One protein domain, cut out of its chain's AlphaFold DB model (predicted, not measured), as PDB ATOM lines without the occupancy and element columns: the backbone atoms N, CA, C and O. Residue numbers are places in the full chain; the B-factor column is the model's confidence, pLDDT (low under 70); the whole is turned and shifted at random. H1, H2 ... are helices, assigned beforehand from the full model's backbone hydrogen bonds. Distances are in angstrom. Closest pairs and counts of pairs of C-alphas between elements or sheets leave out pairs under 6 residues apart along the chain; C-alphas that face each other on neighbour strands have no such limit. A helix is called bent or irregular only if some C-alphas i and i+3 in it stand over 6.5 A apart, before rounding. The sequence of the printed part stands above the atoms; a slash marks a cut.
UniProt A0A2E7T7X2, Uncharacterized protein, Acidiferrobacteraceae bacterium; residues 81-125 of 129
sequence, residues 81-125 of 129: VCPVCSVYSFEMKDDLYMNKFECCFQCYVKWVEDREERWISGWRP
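This is residues 81 to 125 of the 129 residues of an uncharacterized protein of Acidiferrobacteraceae bacterium (UniProt A0A2E7T7X2). Two short helices, H1 and H2, lie side by side and run the same way, and a very short third helix, H3, sits beyond the last residues of H2 at one end of the domain. The unnamed stretch of residues 81 to 91 loops round at the other end before H1 begins, and the tail of residues 121 to 125 folds back from H3 on the same side of the helices as residues 81 to 88, so that the two ends of the printed part lie on one side. The printed part has 45 residues, with three named helices in the order H1, H2, H3 along the chain and no named strand. The class is all helix, with 23 of the 45 printed residues in the helices. The whole is compact, with a radius of gyration of the C-alphas of 9.7 A, and its outline is elongated, spanning 27 by 17 by 16 A.

The printed part begins at Val 81, whose C-alpha is at (21.411, -68.525, 26.920), and residues 81 to 91 hold no named helix. The first helix, H1, runs from Met 92 to Phe 101, and with 10 residues it is the longest. Its C-alpha 92 stands at (35.047, -68.203, 28.501), and its first and last C-alphas are 14.8 A apart. H1 is neither bent nor irregular, but only just: C-alphas 93 and 96 are 6.1 A apart. The second helix, H2, has 8 residues, from Phe 105 to Val 112, and measures 9.5 A from first to last C-alpha. It too is neither bent nor irregular, but only just: C-alphas 109 and 112 are 6.1 A apart. The third helix, H3, has 5 residues, from Glu 116 to Ile 120, measures 6.3 A from first to last C-alpha, and ends with C-alpha 120 at (25.033, -71.542, 7.941). Residues 121 to 125 follow it, and the C-alpha of Pro 125 is at (18.148, -79.010, 16.324).

H1 and H2 touch, with 6 pairs of C-alphas within 8 A. Their closest C-alphas are those of Asp 94 and Phe 105, 5.2 A apart. Their lines stand at a shallow tilt of 30 degrees, and they run the same way, with their centres 10.9 A apart. H3 touches no helix, but is near H2. H2 and H3 are close but not clearly touching, with 2 pairs of C-alphas within 8 A; the closest are those of Val 112 and Trp 119, 6.3 A apart, and the centres are 11.9 A apart. H1 and H3 are also close but not clearly touching, with 1 pair of C-alphas within 8 A, that of Phe 101 and Trp 119 at 8.0 A; their centres are 16.0 A apart. Every backbone pair of O i and N i+4 is within hydrogen-bond range in H2 and H3, while in H1 4 of 6 are.

The two C-alphas farthest apart are those of Phe 90 and Ser 121, at 27.3 A. The C-alphas of Val 81 and Pro 125, the first and last printed, are 15.3 A apart. The printed part has no cut. The links from H1 to H2 and from H2 to H3 are both tight, with 3 residues in each. The mean pLDDT of the printed part is 81.9, and one printed residue, Phe 90, is under 70. By element, the mean pLDDT of the model is 80 in H1, 86 in H2 and 84 in H3.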
ATOM      1  N   VAL A  81      22.231 -67.351  27.112       79.62
ATOM      2  CA  VAL A  81      21.411 -68.525  26.920       79.62
ATOM      3  C   VAL A  81      21.642 -69.051  25.508       79.62
ATOM      4  O   VAL A  81      21.310 -68.390  24.524       79.62
ATOM      5  N   CYS A  82      22.223 -70.243  25.408       81.62
ATOM      6  CA  CYS A  82      22.356 -70.925  24.131       81.62
ATOM      7  C   CYS A  82      20.956 -71.250  23.573       81.62
ATOM      8  O   CYS A  82      20.157 -71.843  24.294       81.62
ATOM      9  N   PRO A  83      20.636 -70.934  22.307       79.06
ATOM     10  CA  PRO A  83      19.315 -71.215  21.735       79.06
ATOM     11  C   PRO A  83      19.011 -72.717  21.608       79.06
ATOM     12  O   PRO A  83      17.844 -73.093  21.578       79.06
ATOM     13  N   VAL A  84      20.042 -73.568  21.565       81.88
ATOM     14  CA  VAL A  84      19.901 -75.027  21.429       81.88
ATOM     15  C   VAL A  84      19.610 -75.690  22.772       81.88
ATOM     16  O   VAL A  84      18.561 -76.295  22.946       81.88
ATOM     17  N   CYS A  85      20.505 -75.547  23.753       82.25
ATOM     18  CA  CYS A  85      20.336 -76.205  25.051       82.25
ATOM     19  C   CYS A  85      19.644 -75.332  26.107       82.25
ATOM     20  O   CYS A  85      19.381 -75.806  27.205       82.25
ATOM     21  N   SER A  86      19.355 -74.059  25.810       78.88
ATOM     22  CA  SER A  86      18.778 -73.081  26.751       78.88
ATOM     23  C   SER A  86      19.570 -72.916  28.063       78.88
ATOM     24  O   SER A  86      19.069 -72.347  29.030       78.88
ATOM     25  N   VAL A  87      20.829 -73.369  28.094       82.06
ATOM     26  CA  VAL A  87      21.745 -73.211  29.230       82.06
ATOM     27  C   VAL A  87      22.443 -71.860  29.129       82.06
ATOM     28  O   VAL A  87      22.861 -71.439  28.047       82.06
ATOM     29  N   TYR A  88      22.576 -71.180  30.266       78.62
ATOM     30  CA  TYR A  88      23.356 -69.955  30.369       78.62
ATOM     31  C   TYR A  88      24.857 -70.273  30.334       78.62
ATOM     32  O   TYR A  88      25.387 -70.954  31.210       78.62
ATOM     33  N   SER A  89      25.536 -69.754  29.318       72.25
ATOM     34  CA  SER A  89      26.970 -69.879  29.085       72.25
ATOM     35  C   SER A  89      27.773 -69.071  30.113       72.25
ATOM     36  O   SER A  89      27.828 -67.838  30.041       72.25
ATOM     37  N   PHE A  90      28.416 -69.761  31.058       66.94
ATOM     38  CA  PHE A  90      29.350 -69.163  32.026       66.94
ATOM     39  C   PHE A  90      30.825 -69.308  31.624       66.94
ATOM     40  O   PHE A  90      31.670 -68.605  32.180       66.94
ATOM     41  N   GLU A  91      31.161 -70.195  30.686       74.94
ATOM     42  CA  GLU A  91      32.554 -70.493  30.352       74.94
ATOM     43  C   GLU A  91      33.120 -69.516  29.313       74.94
ATOM     44  O   GLU A  91      32.496 -69.244  28.294       74.94
ATOM     45  N   MET A  92      34.363 -69.051  29.501       75.12
ATOM     46  CA  MET A  92      35.047 -68.203  28.501       75.12
ATOM     47  C   MET A  92      35.200 -68.883  27.134       75.12
ATOM     48  O   MET A  92      35.327 -68.209  26.115       75.12
ATOM     49  N   LYS A  93      35.218 -70.220  27.092       79.19
ATOM     50  CA  LYS A  93      35.307 -70.974  25.836       79.19
ATOM     51  C   LYS A  93      34.073 -70.746  24.969       79.19
ATOM     52  O   LYS A  93      34.207 -70.640  23.754       79.19
ATOM     53  N   ASP A  94      32.906 -70.620  25.591       77.06
ATOM     54  CA  ASP A  94      31.638 -70.414  24.902       77.06
ATOM     55  C   ASP A  94      31.546 -69.025  24.255       77.06
ATOM     56  O   ASP A  94      30.866 -68.886  23.241       77.06
ATOM     57  N   ASP A  95      32.271 -68.017  24.757       79.19
ATOM     58  CA  ASP A  95      32.253 -66.659  24.191       79.19
ATOM     59  C   ASP A  95      32.691 -66.644  22.714       79.19
ATOM     60  O   ASP A  95      32.129 -65.908  21.900       79.19
ATOM     61  N   LEU A  96      33.668 -67.473  22.326       82.19
ATOM     62  CA  LEU A  96      34.119 -67.568  20.933       82.19
ATOM     63  C   LEU A  96      33.024 -68.157  20.027       82.19
ATOM     64  O   LEU A  96      32.723 -67.603  18.966       82.19
ATOM     65  N   TYR A  97      32.413 -69.263  20.455       83.50
ATOM     66  CA  TYR A  97      31.417 -69.994  19.665       83.50
ATOM     67  C   TYR A  97      30.067 -69.275  19.630       83.50
ATOM     68  O   TYR A  97      29.439 -69.219  18.576       83.50
ATOM     69  N   MET A  98      29.665 -68.612  20.714       80.31
ATOM     70  CA  MET A  98      28.459 -67.781  20.756       80.31
ATOM     71  C   MET A  98      28.575 -66.562  19.833       80.31
ATOM     72  O   MET A  98      27.578 -66.131  19.260       80.31
ATOM     73  N   ASN A  99      29.785 -66.023  19.638       80.12
ATOM     74  CA  ASN A  99      30.010 -64.914  18.711       80.12
ATOM     75  C   ASN A  99      30.014 -65.346  17.237       80.12
ATOM     76  O   ASN A  99      29.525 -64.593  16.397       80.12
ATOM     77  N   LYS A 100      30.572 -66.522  16.916       82.75
ATOM     78  CA  LYS A 100      30.718 -66.997  15.527       82.75
ATOM     79  C   LYS A 100      29.532 -67.836  15.035       82.75
ATOM     80  O   LYS A 100      29.141 -67.710  13.881       82.75
ATOM     81  N   PHE A 101      28.978 -68.687  15.895       80.81
ATOM     82  CA  PHE A 101      27.987 -69.711  15.547       80.81
ATOM     83  C   PHE A 101      26.689 -69.612  16.359       80.81
ATOM     84  O   PHE A 101      25.800 -70.439  16.168       80.81
ATOM     85  N   GLU A 102      26.569 -68.631  17.257       83.00
ATOM     86  CA  GLU A 102      25.379 -68.405  18.094       83.00
ATOM     87  C   GLU A 102      24.985 -69.617  18.967       83.00
ATOM     88  O   GLU A 102      23.829 -69.761  19.359       83.00
ATOM     89  N   CYS A 103      25.935 -70.501  19.298       84.25
ATOM     90  CA  CYS A 103      25.728 -71.639  20.198       84.25
ATOM     91  C   CYS A 103      26.907 -71.842  21.163       84.25
ATOM     92  O   CYS A 103      28.006 -71.343  20.924       84.25
ATOM     93  N   CYS A 104      26.675 -72.560  22.270       87.06
ATOM     94  CA  CYS A 104      27.739 -72.904  23.214       87.06
ATOM     95  C   CYS A 104      28.683 -73.958  22.622       87.06
ATOM     96  O   CYS A 104      28.328 -74.676  21.683       87.06
ATOM     97  N   PHE A 105      29.866 -74.106  23.214       86.38
ATOM     98  CA  PHE A 105      30.886 -75.052  22.773       86.38
ATOM     99  C   PHE A 105      30.369 -76.496  22.719       86.38
ATOM    100  O   PHE A 105      30.630 -77.219  21.763       86.38
ATOM    101  N   GLN A 106      29.566 -76.914  23.700       85.25
ATOM    102  CA  GLN A 106      28.990 -78.262  23.706       85.25
ATOM    103  C   GLN A 106      28.042 -78.501  22.523       85.25
ATOM    104  O   GLN A 106      28.041 -79.582  21.938       85.25
ATOM    105  N   CYS A 107      27.236 -77.500  22.165       86.19
ATOM    106  CA  CYS A 107      26.344 -77.592  21.012       86.19
ATOM    107  C   CYS A 107      27.123 -77.522  19.698       86.19
ATOM    108  O   CYS A 107      26.762 -78.215  18.751       86.19
ATOM    109  N   TYR A 108      28.207 -76.747  19.665       87.50
ATOM    110  CA  TYR A 108      29.127 -76.709  18.536       87.50
ATOM    111  C   TYR A 108      29.700 -78.103  18.239       87.50
ATOM    112  O   TYR A 108      29.521 -78.604  17.134       87.50
ATOM    113  N   VAL A 109      30.272 -78.779  19.240       87.62
ATOM    114  CA  VAL A 109      30.837 -80.134  19.085       87.62
ATOM    115  C   VAL A 109      29.769 -81.149  18.654       87.62
ATOM    116  O   VAL A 109      30.003 -81.997  17.803       87.62
ATOM    117  N   LYS A 110      28.550 -81.058  19.200       85.62
ATOM    118  CA  LYS A 110      27.479 -82.016  18.880       85.62
ATOM    119  C   LYS A 110      26.859 -81.829  17.493       85.62
ATOM    120  O   LYS A 110      26.484 -82.822  16.869       85.62
ATOM    121  N   TRP A 111      26.691 -80.588  17.033       83.00
ATOM    122  CA  TRP A 111      25.816 -80.273  15.893       83.00
ATOM    123  C   TRP A 111      26.498 -79.522  14.749       83.00
ATOM    124  O   TRP A 111      26.012 -79.604  13.621       83.00
ATOM    125  N   VAL A 112      27.591 -78.805  15.018       85.31
ATOM    126  CA  VAL A 112      28.256 -77.906  14.056       85.31
ATOM    127  C   VAL A 112      29.550 -78.502  13.527       85.31
ATOM    128  O   VAL A 112      29.823 -78.371  12.335       85.31
ATOM    129  N   GLU A 113      30.317 -79.175  14.386       83.56
ATOM    130  CA  GLU A 113      31.547 -79.857  13.990       83.56
ATOM    131  C   GLU A 113      31.251 -80.817  12.817       83.56
ATOM    132  O   GLU A 113      30.261 -81.561  12.825       83.56
ATOM    133  N   ASP A 114      32.043 -80.670  11.751       81.69
ATOM    134  CA  ASP A 114      31.933 -81.349  10.448       81.69
ATOM    135  C   ASP A 114      30.657 -81.081   9.614       81.69
ATOM    136  O   ASP A 114      30.489 -81.649   8.532       81.69
ATOM    137  N   ARG A 115      29.745 -80.203  10.063       84.06
ATOM    138  CA  ARG A 115      28.460 -79.881   9.394       84.06
ATOM    139  C   ARG A 115      28.183 -78.372   9.322       84.06
ATOM    140  O   ARG A 115      27.032 -77.933   9.380       84.06
ATOM    141  N   GLU A 116      29.231 -77.568   9.163       83.69
ATOM    142  CA  GLU A 116      29.143 -76.099   9.190       83.69
ATOM    143  C   GLU A 116      28.218 -75.521   8.107       83.69
ATOM    144  O   GLU A 116      27.456 -74.593   8.373       83.69
ATOM    145  N   GLU A 117      28.212 -76.102   6.904       83.94
ATOM    146  CA  GLU A 117      27.370 -75.637   5.791       83.94
ATOM    147  C   GLU A 117      25.873 -75.704   6.130       83.94
ATOM    148  O   GLU A 117      25.115 -74.773   5.848       83.94
ATOM    149  N   ARG A 118      25.458 -76.766   6.834       84.88
ATOM    150  CA  ARG A 118      24.081 -76.962   7.308       84.88
ATOM    151  C   ARG A 118      23.714 -75.970   8.417       84.88
ATOM    152  O   ARG A 118      22.559 -75.567   8.546       84.88
ATOM    153  N   TRP A 119      24.691 -75.561   9.223       85.88
ATOM    154  CA  TRP A 119      24.484 -74.564  10.270       85.88
ATOM    155  C   TRP A 119      24.313 -73.152   9.698       85.88
ATOM    156  O   TRP A 119      23.452 -72.393  10.158       85.88
ATOM    157  N   ILE A 120      25.098 -72.818   8.667       83.00
ATOM    158  CA  ILE A 120      25.033 -71.542   7.941       83.00
ATOM    159  C   ILE A 120      23.724 -71.427   7.150       83.00
ATOM    160  O   ILE A 120      23.140 -70.348   7.100       83.00
ATOM    161  N   SER A 121      23.202 -72.536   6.613       85.94
ATOM    162  CA  SER A 121      21.899 -72.566   5.934       85.94
ATOM    163  C   SER A 121      20.694 -72.391   6.874       85.94
ATOM    164  O   SER A 121      19.554 -72.448   6.419       85.94
ATOM    165  N   GLY A 122      20.923 -72.196   8.179       82.38
ATOM    166  CA  GLY A 122      19.887 -71.871   9.161       82.38
ATOM    167  C   GLY A 122      19.239 -73.069   9.857       82.38
ATOM    168  O   GLY A 122      18.277 -72.883  10.597       82.38
ATOM    169  N   TRP A 123      19.747 -74.292   9.671       84.44
ATOM    170  CA  TRP A 123      19.228 -75.452  10.398       84.44
ATOM    171  C   TRP A 123      19.615 -75.389  11.885       84.44
ATOM    172  O   TRP A 123      20.753 -75.051  12.225       84.44
ATOM    173  N   ARG A 124      18.679 -75.734  12.775       82.94
ATOM    174  CA  ARG A 124      18.896 -75.859  14.223       82.94
ATOM    175  C   ARG A 124      18.202 -77.134  14.730       82.94
ATOM    176  O   ARG A 124      17.147 -77.466  14.195       82.94
ATOM    177  N   PRO A 125      18.784 -77.849  15.706       79.75
ATOM    178  CA  PRO A 125      18.148 -79.010  16.324       79.75
ATOM    179  C   PRO A 125      16.933 -78.591  17.167       79.75
ATOM    180  O   PRO A 125      16.963 -77.550  17.828       79.75
TER     181      PRO A 125